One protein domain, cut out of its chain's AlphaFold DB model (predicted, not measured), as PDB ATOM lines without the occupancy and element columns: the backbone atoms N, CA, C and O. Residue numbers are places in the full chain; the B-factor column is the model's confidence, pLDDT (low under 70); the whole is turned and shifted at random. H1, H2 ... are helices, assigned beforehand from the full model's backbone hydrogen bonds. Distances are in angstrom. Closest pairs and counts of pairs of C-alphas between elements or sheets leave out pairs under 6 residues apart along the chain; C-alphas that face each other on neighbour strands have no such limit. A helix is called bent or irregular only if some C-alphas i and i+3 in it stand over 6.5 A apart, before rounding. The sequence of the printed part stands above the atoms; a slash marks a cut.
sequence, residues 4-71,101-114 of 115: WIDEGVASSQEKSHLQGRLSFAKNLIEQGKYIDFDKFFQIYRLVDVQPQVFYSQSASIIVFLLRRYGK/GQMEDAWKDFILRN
ATOM      1  N   TRP A   4     -21.391  35.952  23.517       93.12
ATOM      2  CA  TRP A   4     -21.378  35.040  22.369       93.12
ATOM      3  C   TRP A   4     -22.087  33.705  22.642       93.12
ATOM      4  O   TRP A   4     -22.576  33.080  21.703       93.12
ATOM      5  N   ILE A   5     -22.137  33.250  23.903       91.25
ATOM      6  CA  ILE A   5     -22.813  31.996  24.259       91.25
ATOM      7  C   ILE A   5     -24.318  32.189  24.116       91.25
ATOM      8  O   ILE A   5     -24.965  31.418  23.410       91.25
ATOM      9  N   ASP A   6     -24.849  33.232  24.752       90.50
ATOM     10  CA  ASP A   6     -26.281  33.527  24.752       90.50
ATOM     11  C   ASP A   6     -26.764  33.816  23.322       90.50
ATOM     12  O   ASP A   6     -27.676  33.156  22.814       90.50
ATOM     13  N   GLU A   7     -26.064  34.711  22.619       91.25
ATOM     14  CA  GLU A   7     -26.403  35.096  21.248       91.25
ATOM     15  C   GLU A   7     -26.165  33.974  20.240       91.25
ATOM     16  O   GLU A   7     -26.937  33.799  19.296       91.25
ATOM     17  N   GLY A   8     -25.109  33.182  20.427       90.19
ATOM     18  CA  GLY A   8     -24.809  32.042  19.573       90.19
ATOM     19  C   GLY A   8     -25.875  30.962  19.683       90.19
ATOM     20  O   GLY A   8     -26.312  30.432  18.660       90.19
ATOM     21  N   VAL A   9     -26.324  30.644  20.903       91.44
ATOM     22  CA  VAL A   9     -27.393  29.663  21.122       91.44
ATOM     23  C   VAL A   9     -28.686  30.165  20.492       91.44
ATOM     24  O   VAL A   9     -29.271  29.422  19.702       91.44
ATOM     25  N   ALA A  10     -29.082  31.413  20.753       89.31
ATOM     26  CA  ALA A  10     -30.276  32.015  20.161       89.31
ATOM     27  C   ALA A  10     -30.215  32.000  18.622       89.31
ATOM     28  O   ALA A  10     -31.061  31.400  17.956       89.31
ATOM     29  N   SER A  11     -29.135  32.539  18.054       84.31
ATOM     30  CA  SER A  11     -28.928  32.638  16.605       84.31
ATOM     31  C   SER A  11     -28.815  31.277  15.910       84.31
ATOM     32  O   SER A  11     -29.114  31.173  14.718       84.31
ATOM     33  N   SER A  12     -28.376  30.230  16.621       85.00
ATOM     34  CA  SER A  12     -28.280  28.866  16.081       85.00
ATOM     35  C   SER A  12     -29.629  28.146  15.970       85.00
ATOM     36  O   SER A  12     -29.759  27.218  15.172       85.00
ATOM     37  N   GLN A  13     -30.639  28.559  16.742       85.38
ATOM     38  CA  GLN A  13     -31.973  27.949  16.702       85.38
ATOM     39  C   GLN A  13     -32.852  28.507  15.576       85.38
ATOM     40  O   GLN A  13     -33.804  27.850  15.146       85.38
ATOM     41  N   GLU A  14     -32.503  29.672  15.034       87.12
ATOM     42  CA  GLU A  14     -33.188  30.291  13.898       87.12
ATOM     43  C   GLU A  14     -32.835  29.599  12.571       87.12
ATOM     44  O   GLU A  14     -32.009  30.062  11.779       87.12
ATOM     45  N   LYS A  15     -33.487  28.462  12.310       78.19
ATOM     46  CA  LYS A  15     -33.197  27.592  11.156       78.19
ATOM     47  C   LYS A  15     -33.229  28.312   9.801       78.19
ATOM     48  O   LYS A  15     -32.416  27.983   8.943       78.19
ATOM     49  N   SER A  16     -34.126  29.283   9.610       83.31
ATOM     50  CA  SER A  16     -34.265  30.044   8.356       83.31
ATOM     51  C   SER A  16     -33.044  30.908   8.027       83.31
ATOM     52  O   SER A  16     -32.759  31.134   6.855       83.31
ATOM     53  N   HIS A  17     -32.303  31.365   9.039       84.00
ATOM     54  CA  HIS A  17     -31.148  32.251   8.874       84.00
ATOM     55  C   HIS A  17     -29.813  31.553   9.149       84.00
ATOM     56  O   HIS A  17     -28.758  32.073   8.780       84.00
ATOM     57  N   LEU A  18     -29.842  30.365   9.761       89.56
ATOM     58  CA  LEU A  18     -28.644  29.641  10.170       89.56
ATOM     59  C   LEU A  18     -27.693  29.367   9.005       89.56
ATOM     60  O   LEU A  18     -26.506  29.653   9.119       89.56
ATOM     61  N   GLN A  19     -28.199  28.850   7.883       91.00
ATOM     62  CA  GLN A  19     -27.338  28.523   6.744       91.00
ATOM     63  C   GLN A  19     -26.635  29.774   6.200       91.00
ATOM     64  O   GLN A  19     -25.425  29.753   6.004       91.00
ATOM     65  N   GLY A  20     -27.357  30.892   6.058       91.25
ATOM     66  CA  GLY A  20     -26.772  32.164   5.628       91.25
ATOM     67  C   GLY A  20     -25.699  32.684   6.590       91.25
ATOM     68  O   GLY A  20     -24.661  33.166   6.145       91.25
ATOM     69  N   ARG A  21     -25.897  32.526   7.906       92.75
ATOM     70  CA  ARG A  21     -24.892  32.870   8.927       92.75
ATOM     71  C   ARG A  21     -23.645  31.993   8.834       92.75
ATOM     72  O   ARG A  21     -22.541  32.510   8.957       92.75
ATOM     73  N   LEU A  22     -23.805  30.689   8.595       94.62
ATOM     74  CA  LEU A  22     -22.675  29.772   8.422       94.62
ATOM     75  C   LEU A  22     -21.880  30.094   7.154       94.62
ATOM     76  O   LEU A  22     -20.656  30.174   7.220       94.62
ATOM     77  N   SER A  23     -22.557  30.357   6.034       94.75
ATOM     78  CA  SER A  23     -21.893  30.787   4.800       94.75
ATOM     79  C   SER A  23     -21.212  32.152   4.966       94.75
ATOM     80  O   SER A  23     -20.106  32.352   4.473       94.75
ATOM     81  N   PHE A  24     -21.807  33.084   5.717       95.25
ATOM     82  CA  PHE A  24     -21.160  34.361   6.030       95.25
ATOM     83  C   PHE A  24     -19.920  34.177   6.915       95.25
ATOM     84  O   PHE A  24     -18.880  34.760   6.628       95.25
ATOM     85  N   ALA A  25     -19.991  33.324   7.942       95.44
ATOM     86  CA  ALA A  25     -18.840  32.980   8.775       95.44
ATOM     87  C   ALA A  25     -17.706  32.346   7.952       95.44
ATOM     88  O   ALA A  25     -16.548  32.719   8.127       95.44
ATOM     89  N   LYS A  26     -18.032  31.459   7.004       96.75
ATOM     90  CA  LYS A  26     -17.062  30.905   6.050       96.75
ATOM     91  C   LYS A  26     -16.379  32.000   5.239       96.75
ATOM     92  O   LYS A  26     -15.156  32.082   5.246       96.75
ATOM     93  N   ASN A  27     -17.165  32.886   4.626       96.62
ATOM     94  CA  ASN A  27     -16.643  33.999   3.835       96.62
ATOM     95  C   ASN A  27     -15.726  34.913   4.667       96.62
ATOM     96  O   ASN A  27     -14.722  35.408   4.159       96.62
ATOM     97  N   LEU A  28     -16.045  35.140   5.946       96.06
ATOM     98  CA  LEU A  28     -15.188  35.902   6.858       96.06
ATOM     99  C   LEU A  28     -13.844  35.206   7.107       96.06
ATOM    100  O   LEU A  28     -12.819  35.883   7.129       96.06
ATOM    101  N   ILE A  29     -13.834  33.879   7.269       96.56
ATOM    102  CA  ILE A  29     -12.596  33.098   7.420       96.56
ATOM    103  C   ILE A  29     -11.770  33.171   6.132       96.56
ATOM    104  O   ILE A  29     -10.592  33.511   6.188       96.56
ATOM    105  N   GLU A  30     -12.386  32.920   4.976       96.31
ATOM    106  CA  GLU A  30     -11.716  32.926   3.666       96.31
ATOM    107  C   GLU A  30     -11.112  34.295   3.318       96.31
ATOM    108  O   GLU A  30     -10.049  34.372   2.709       96.31
ATOM    109  N   GLN A  31     -11.760  35.386   3.740       95.62
ATOM    110  CA  GLN A  31     -11.273  36.752   3.530       95.62
ATOM    111  C   GLN A  31     -10.328  37.251   4.637       95.62
ATOM    112  O   GLN A  31      -9.883  38.395   4.565       95.62
ATOM    113  N   GLY A  32     -10.068  36.455   5.682       93.81
ATOM    114  CA  GLY A  32      -9.283  36.889   6.845       93.81
ATOM    115  C   GLY A  32      -9.928  38.035   7.640       93.81
ATOM    116  O   GLY A  32      -9.225  38.823   8.264       93.81
ATOM    117  N   LYS A  33     -11.260  38.164   7.583       94.12
ATOM    118  CA  LYS A  33     -12.057  39.226   8.230       94.12
ATOM    119  C   LYS A  33     -12.833  38.755   9.464       94.12
ATOM    120  O   LYS A  33     -13.621  39.523  10.015       94.12
ATOM    121  N   TYR A  34     -12.677  37.495   9.862       95.31
ATOM    122  CA  TYR A  34     -13.233  36.997  11.120       95.31
ATOM    123  C   TYR A  34     -12.541  37.677  12.315       95.31
ATOM    124  O   TYR A  34     -11.475  38.278  12.178       95.31
ATOM    125  N   ILE A  35     -13.158  37.611  13.494       95.25
ATOM    126  CA  ILE A  35     -12.574  38.168  14.718       95.25
ATOM    127  C   ILE A  35     -11.808  37.050  15.429       95.25
ATOM    128  O   ILE A  35     -12.404  36.024  15.742       95.25
ATOM    129  N   ASP A  36     -10.523  37.243  15.724       95.50
ATOM    130  CA  ASP A  36      -9.734  36.254  16.478       95.50
ATOM    131  C   ASP A  36     -10.399  35.902  17.814       95.50
ATOM    132  O   ASP A  36     -10.914  36.790  18.495       95.50
ATOM    133  N   PHE A  37     -10.360  34.636  18.226       96.06
ATOM    134  CA  PHE A  37     -11.013  34.137  19.441       96.06
ATOM    135  C   PHE A  37     -10.577  34.901  20.695       96.06
ATOM    136  O   PHE A  37     -11.427  35.259  21.514       96.06
ATOM    137  N   ASP A  38      -9.291  35.249  20.792       91.81
ATOM    138  CA  ASP A  38      -8.742  36.046  21.895       91.81
ATOM    139  C   ASP A  38      -9.424  37.415  22.033       91.81
ATOM    140  O   ASP A  38      -9.627  37.897  23.146       91.81
ATOM    141  N   LYS A  39      -9.819  38.035  20.914       92.62
ATOM    142  CA  LYS A  39     -10.566  39.304  20.897       92.62
ATOM    143  C   LYS A  39     -12.064  39.060  21.022       92.62
ATOM    144  O   LYS A  39     -12.754  39.763  21.752       92.62
ATOM    145  N   PHE A  40     -12.570  38.056  20.315       94.88
ATOM    146  CA  PHE A  40     -13.987  37.761  20.190       94.88
ATOM    147  C   PHE A  40     -14.629  37.436  21.540       94.88
ATOM    148  O   PHE A  40     -15.693  37.959  21.867       94.88
ATOM    149  N   PHE A  41     -13.962  36.628  22.366       93.19
ATOM    150  CA  PHE A  41     -14.481  36.252  23.679       93.19
ATOM    151  C   PHE A  41     -14.453  37.382  24.716       93.19
ATOM    152  O   PHE A  41     -15.097  37.257  25.757       93.19
ATOM    153  N   GLN A  42     -13.764  38.488  24.422       91.50
ATOM    154  CA  GLN A  42     -13.739  39.695  25.253       91.50
ATOM    155  C   GLN A  42     -14.840  40.698  24.871       91.50
ATOM    156  O   GLN A  42     -14.967  41.749  25.498       91.50
ATOM    157  N   ILE A  43     -15.656  40.400  23.853       91.00
ATOM    158  CA  ILE A  43     -16.771  41.259  23.450       91.00
ATOM    159  C   ILE A  43     -17.948  41.022  24.397       91.00
ATOM    160  O   ILE A  43     -18.618  39.988  24.354       91.00
ATOM    161  N   TYR A  44     -18.231  42.024  25.229       85.31
ATOM    162  CA  TYR A  44     -19.385  42.028  26.135       85.31
ATOM    163  C   TYR A  44     -20.513  42.958  25.674       85.31
ATOM    164  O   TYR A  44     -21.609  42.907  26.228       85.31
ATOM    165  N   ARG A  45     -20.266  43.813  24.670       86.00
ATOM    166  CA  ARG A  45     -21.254  44.740  24.104       86.00
ATOM    167  C   ARG A  45     -21.120  44.800  22.585       86.00
ATOM    168  O   ARG A  45     -20.022  44.897  22.053       86.00
ATOM    169  N   LEU A  46     -22.254  44.802  21.886       82.50
ATOM    170  CA  LEU A  46     -22.280  44.833  20.417       82.50
ATOM    171  C   LEU A  46     -21.848  46.173  19.818       82.50
ATOM    172  O   LEU A  46     -21.518  46.218  18.644       82.50
ATOM    173  N   VAL A  47     -21.833  47.253  20.603       81.81
ATOM    174  CA  VAL A  47     -21.365  48.577  20.147       81.81
ATOM    175  C   VAL A  47     -19.900  48.567  19.709       81.81
ATOM    176  O   VAL A  47     -19.484  49.435  18.950       81.81
ATOM    177  N   ASP A  48     -19.139  47.568  20.158       76.69
ATOM    178  CA  ASP A  48     -17.710  47.448  19.907       76.69
ATOM    179  C   ASP A  48     -17.402  46.708  18.584       76.69
ATOM    180  O   ASP A  48     -16.242  46.633  18.179       76.69
ATOM    181  N   VAL A  49     -18.414  46.155  17.891       86.56
ATOM    182  CA  VAL A  49     -18.239  45.324  16.683       86.56
ATOM    183  C   VAL A  49     -19.406  45.419  15.696       86.56
ATOM    184  O   VAL A  49     -20.508  45.831  16.030       86.56
ATOM    185  N   GLN A  50     -19.198  44.972  14.455       91.19
ATOM    186  CA  GLN A  50     -20.302  44.808  13.503       91.19
ATOM    187  C   GLN A  50     -21.224  43.656  13.952       91.19
ATOM    188  O   GLN A  50     -20.768  42.506  13.984       91.19
ATOM    189  N   PRO A  51     -22.522  43.899  14.232       90.81
ATOM    190  CA  PRO A  51     -23.405  42.870  14.789       90.81
ATOM    191  C   PRO A  51     -23.534  41.631  13.898       90.81
ATOM    192  O   PRO A  51     -23.515  40.508  14.390       90.81
ATOM    193  N   GLN A  52     -23.592  41.809  12.573       91.44
ATOM    194  CA  GLN A  52     -23.697  40.691  11.632       91.44
ATOM    195  C   GLN A  52     -22.493  39.737  11.714       91.44
ATOM    196  O   GLN A  52     -22.676  38.519  11.660       91.44
ATOM    197  N   VAL A  53     -21.280  40.281  11.872       93.81
ATOM    198  CA  VAL A  53     -20.051  39.497  12.074       93.81
ATOM    199  C   VAL A  53     -20.144  38.742  13.394       93.81
ATOM    200  O   VAL A  53     -19.965  37.524  13.417       93.81
ATOM    201  N   PHE A  54     -20.519  39.440  14.468       94.50
ATOM    202  CA  PHE A  54     -20.615  38.855  15.800       94.50
ATOM    203  C   PHE A  54     -21.626  37.703  15.881       94.50
ATOM    204  O   PHE A  54     -21.287  36.615  16.351       94.50
ATOM    205  N   TYR A  55     -22.848  37.905  15.382       93.94
ATOM    206  CA  TYR A  55     -23.896  36.884  15.406       93.94
ATOM    207  C   TYR A  55     -23.544  35.677  14.542       93.94
ATOM    208  O   TYR A  55     -23.749  34.535  14.954       93.94
ATOM    209  N   SER A  56     -22.987  35.913  13.352       94.62
ATOM    210  CA  SER A  56     -22.618  34.827  12.443       94.62
ATOM    211  C   SER A  56     -21.493  33.978  13.023       94.62
ATOM    212  O   SER A  56     -21.584  32.750  13.017       94.62
ATOM    213  N   GLN A  57     -20.472  34.615  13.600       96.44
ATOM    214  CA  GLN A  57     -19.380  33.903  14.249       96.44
ATOM    215  C   GLN A  57     -19.861  33.164  15.510       96.44
ATOM    216  O   GLN A  57     -19.600  31.967  15.627       96.44
ATOM    217  N   SER A  58     -20.662  33.801  16.375       96.25
ATOM    218  CA  SER A  58     -21.259  33.159  17.562       96.25
ATOM    219  C   SER A  58     -22.058  31.905  17.192       96.25
ATOM    220  O   SER A  58     -21.822  30.824  17.735       96.25
ATOM    221  N   ALA A  59     -22.966  32.019  16.215       95.75
ATOM    222  CA  ALA A  59     -23.771  30.896  15.742       95.75
ATOM    223  C   ALA A  59     -22.892  29.774  15.169       95.75
ATOM    224  O   ALA A  59     -23.121  28.597  15.451       95.75
ATOM    225  N   SER A  60     -21.858  30.128  14.402       96.62
ATOM    226  CA  SER A  60     -20.939  29.152  13.814       96.62
ATOM    227  C   SER A  60     -20.146  28.370  14.868       96.62
ATOM    228  O   SER A  60     -19.949  27.168  14.699       96.62
ATOM    229  N   ILE A  61     -19.755  29.008  15.980       97.38
ATOM    230  CA  ILE A  61     -19.065  28.347  17.096       97.38
ATOM    231  C   ILE A  61     -20.009  27.349  17.769       97.38
ATOM    232  O   ILE A  61     -19.635  26.197  17.972       97.38
ATOM    233  N   ILE A  62     -21.256  27.734  18.053       96.56
ATOM    234  CA  ILE A  62     -22.244  26.821  18.653       96.56
ATOM    235  C   ILE A  62     -22.532  25.630  17.733       96.56
ATOM    236  O   ILE A  62     -22.542  24.484  18.188       96.56
ATOM    237  N   VAL A  63     -22.696  25.869  16.429       96.00
ATOM    238  CA  VAL A  63     -22.879  24.796  15.442       96.00
ATOM    239  C   VAL A  63     -21.667  23.870  15.389       96.00
ATOM    240  O   VAL A  63     -21.849  22.655  15.356       96.00
ATOM    241  N   PHE A  64     -20.451  24.411  15.414       97.25
ATOM    242  CA  PHE A  64     -19.217  23.631  15.487       97.25
ATOM    243  C   PHE A  64     -19.189  22.722  16.717       97.25
ATOM    244  O   PHE A  64     -18.979  21.516  16.578       97.25
ATOM    245  N   LEU A  65     -19.464  23.270  17.902       97.12
ATOM    246  CA  LEU A  65     -19.489  22.507  19.148       97.12
ATOM    247  C   LEU A  65     -20.526  21.376  19.082       97.12
ATOM    248  O   LEU A  65     -20.213  20.226  19.385       97.12
ATOM    249  N   LEU A  66     -21.738  21.674  18.610       95.62
ATOM    250  CA  LEU A  66     -22.824  20.698  18.527       95.62
ATOM    251  C   LEU A  66     -22.587  19.620  17.463       95.62
ATOM    252  O   LEU A  66     -22.810  18.442  17.732       95.62
ATOM    253  N   ARG A  67     -22.162  20.003  16.254       95.31
ATOM    254  CA  ARG A  67     -22.040  19.078  15.116       95.31
ATOM    255  C   ARG A  67     -20.756  18.257  15.160       95.31
ATOM    256  O   ARG A  67     -20.801  17.080  14.823       95.31
ATOM    257  N   ARG A  68     -19.624  18.845  15.569       96.12
ATOM    258  CA  ARG A  68     -18.334  18.134  15.601       96.12
ATOM    259  C   ARG A  68     -18.182  17.248  16.834       96.12
ATOM    260  O   ARG A  68     -17.567  16.190  16.746       96.12
ATOM    261  N   TYR A  69     -18.717  17.675  17.976       95.81
ATOM    262  CA  TYR A  69     -18.463  17.028  19.268       95.81
ATOM    263  C   TYR A  69     -19.713  16.446  19.934       95.81
ATOM    264  O   TYR A  69     -19.596  15.731  20.930       95.81
ATOM    265  N   GLY A  70     -20.891  16.701  19.365       94.38
ATOM    266  CA  GLY A  70     -22.148  16.126  19.812       94.38
ATOM    267  C   GLY A  70     -22.833  16.917  20.924       94.38
ATOM    268  O   GLY A  70     -22.236  17.703  21.664       94.38
ATOM    269  N   LYS A  71     -24.139  16.670  21.053       94.31
ATOM    270  CA  LYS A  71     -25.010  17.345  22.019       94.31
ATOM    271  C   LYS A  71     -24.643  17.031  23.472       94.31
ATOM    272  O   LYS A  71     -24.768  17.915  24.312       94.31
ATOM    273  N   GLY A 101      -6.443  29.012  20.802       97.56
ATOM    274  CA  GLY A 101      -5.818  28.921  19.480       97.56
ATOM    275  C   GLY A 101      -6.101  27.568  18.829       97.56
ATOM    276  O   GLY A 101      -6.618  27.501  17.718       97.56
ATOM    277  N   GLN A 102      -5.901  26.475  19.572       97.69
ATOM    278  CA  GLN A 102      -6.248  25.134  19.097       97.69
ATOM    279  C   GLN A 102      -7.750  24.997  18.796       97.69
ATOM    280  O   GLN A 102      -8.141  24.331  17.833       97.69
ATOM    281  N   MET A 103      -8.604  25.605  19.625       97.81
ATOM    282  CA  MET A 103     -10.047  25.617  19.387       97.81
ATOM    283  C   MET A 103     -10.403  26.404  18.120       97.81
ATOM    284  O   MET A 103     -11.251  25.953  17.347       97.81
ATOM    285  N   GLU A 104      -9.765  27.553  17.903       98.31
ATOM    286  CA  GLU A 104      -9.968  28.405  16.735       98.31
ATOM    287  C   GLU A 104      -9.588  27.677  15.442       98.31
ATOM    288  O   GLU A 104     -10.383  27.653  14.500       98.31
ATOM    289  N   ASP A 105      -8.434  27.011  15.407       98.12
ATOM    290  CA  ASP A 105      -7.999  26.225  14.247       98.12
ATOM    291  C   ASP A 105      -8.987  25.094  13.929       98.12
ATOM    292  O   ASP A 105      -9.386  24.897  12.778       98.12
ATOM    293  N   ALA A 106      -9.453  24.381  14.960       97.94
ATOM    294  CA  ALA A 106     -10.444  23.320  14.803       97.94
ATOM    295  C   ALA A 106     -11.808  23.848  14.319       97.94
ATOM    296  O   ALA A 106     -12.509  23.155  13.570       97.94
ATOM    297  N   TRP A 107     -12.195  25.051  14.752       98.19
ATOM    298  CA  TRP A 107     -13.406  25.731  14.301       98.19
ATOM    299  C   TRP A 107     -13.291  26.163  12.836       98.19
ATOM    300  O   TRP A 107     -14.181  25.830  12.050       98.19
ATOM    301  N   LYS A 108     -12.189  26.815  12.440       98.00
ATOM    302  CA  LYS A 108     -11.936  27.218  11.045       98.00
ATOM    303  C   LYS A 108     -11.996  26.019  10.107       98.00
ATOM    304  O   LYS A 108     -12.743  26.042   9.130       98.00
ATOM    305  N   ASP A 109     -11.277  24.947  10.444       97.81
ATOM    306  CA  ASP A 109     -11.275  23.692   9.686       97.81
ATOM    307  C   ASP A 109     -12.691  23.118   9.518       97.81
ATOM    308  O   ASP A 109     -13.086  22.699   8.428       97.81
ATOM    309  N   PHE A 110     -13.489  23.135  10.588       97.31
ATOM    310  CA  PHE A 110     -14.864  22.661  10.537       97.31
ATOM    311  C   PHE A 110     -15.737  23.517   9.613       97.31
ATOM    312  O   PHE A 110     -16.445  22.959   8.770       97.31
ATOM    313  N   ILE A 111     -15.697  24.844   9.756       96.81
ATOM    314  CA  ILE A 111     -16.542  25.744   8.967       96.81
ATOM    315  C   ILE A 111     -16.180  25.657   7.489       96.81
ATOM    316  O   ILE A 111     -17.078  25.460   6.674       96.81
ATOM    317  N   LEU A 112     -14.896  25.690   7.132       95.38
ATOM    318  CA  LEU A 112     -14.460  25.621   5.732       95.38
ATOM    319  C   LEU A 112     -14.933  24.343   5.018       95.38
ATOM    320  O   LEU A 112     -15.232  24.384   3.826       95.38
ATOM    321  N   ARG A 113     -15.077  23.226   5.746       93.12
ATOM    322  CA  ARG A 113     -15.521  21.934   5.192       93.12
ATOM    323  C   ARG A 113     -17.040  21.707   5.197       93.12
ATOM    324  O   ARG A 113     -17.497  20.827   4.476       93.12
ATOM    325  N   ASN A 114     -17.813  22.424   6.021       82.12
ATOM    326  CA  ASN A 114     -19.211  22.065   6.339       82.12
ATOM    327  C   ASN A 114     -20.230  23.214   6.172       82.12
ATOM    328  O   ASN A 114     -21.338  23.123   6.713       82.12
TER     329      ASN A 114
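Overview. This is residues 4 to 71 and 101 to 114 of the 115 residues of the protein "Peptidase_MA_2 domain-containing protein" of Candidatus Omnitrophica bacterium ADurb.Bin205 (UniProt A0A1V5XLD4). One long helix, H4, runs through the core, and H1, H2 and H5 are set crosswise around it, H1 and H2 joined at one end like an open V with H4 passing between them. H5 packs across H4 on another side, and the small helix H3 stands near H5 in the stretch that leads from H2 back to H4. The printed part has 82 residues with five named helices, in the order H1, H2, H3, H4, H5, and no named strand. The class is all helix, and the packing is mostly crossed. The whole is compact and rounded, with a radius of gyration of the C-alphas of 11.6 A and spans of 31 by 26 by 22 A.

Along the chain. H4, the longest helix, holds residues 51 to 69 and measures 26.7 A from C-alpha 51 at (-23.405, 42.870, 14.789) to C-alpha 69. H2, residues 15 to 30, measures 23.4 A; it is irregular, with C-alphas 16 and 19 standing 7.3 A apart. H1, residues 4 to 13, begins at C-alpha 4 at (-21.378, 35.040, 22.369) and measures 14.0 A. H5, residues 101 to 114, measures 20.0 A and ends at C-alpha 114 at (-19.211, 22.065, 6.339). H3, residues 37 to 40, measures 4.7 A.

Arrangement. H4 is the hub, touching three helices. H1 touches it about perpendicular, at 76 degrees; the closest C-alphas, those of Gly 8 and Ala 59, are 4.1 A apart. H2 touches residues 53 to 60 of H4 alone, about perpendicular at 82 degrees, with the C-alphas of Arg 21 and Ser 56 closest at 4.6 A. Residues 60 to 68 of H4 touch residues 107 to 111 of H5, about perpendicular at 88 degrees, with the C-alphas of Phe 64 and Trp 107 closest at 6.3 A. Residues 22 to 29 of H2 touch residues 108 to 112 of H5 at a steep tilt of 63 degrees, opposite ways; the closest C-alphas, those of Lys 26 and Leu 112, are 5.9 A apart. H1 and H2 are close but not clearly touching, with the C-alphas of Ser 12 and Leu 18 closest at 6.0 A. H3 and H5 are also close but not clearly touching, with the C-alphas of Phe 37 and Glu 104 closest at 6.4 A. H1 and H5 are apart. Every O i to N i+4 pair is within hydrogen-bond range in H1, H4 and H5, and 10 of 12 are in H2; H3 is too short for such a pair.

Size, cuts and confidence. The two C-alphas farthest apart, those of Val 47 and Gly 70, are 32.5 A apart. Residues 72 to 100 are not printed, and C-alphas 71 and 101 stand 22.6 A apart across this cut. Of the links that are printed whole, H1 to H2 is tight, while H2 to H3 and H3 to H4 are short. The mean pLDDT of the printed part is 92.8, and no printed residue is under 70.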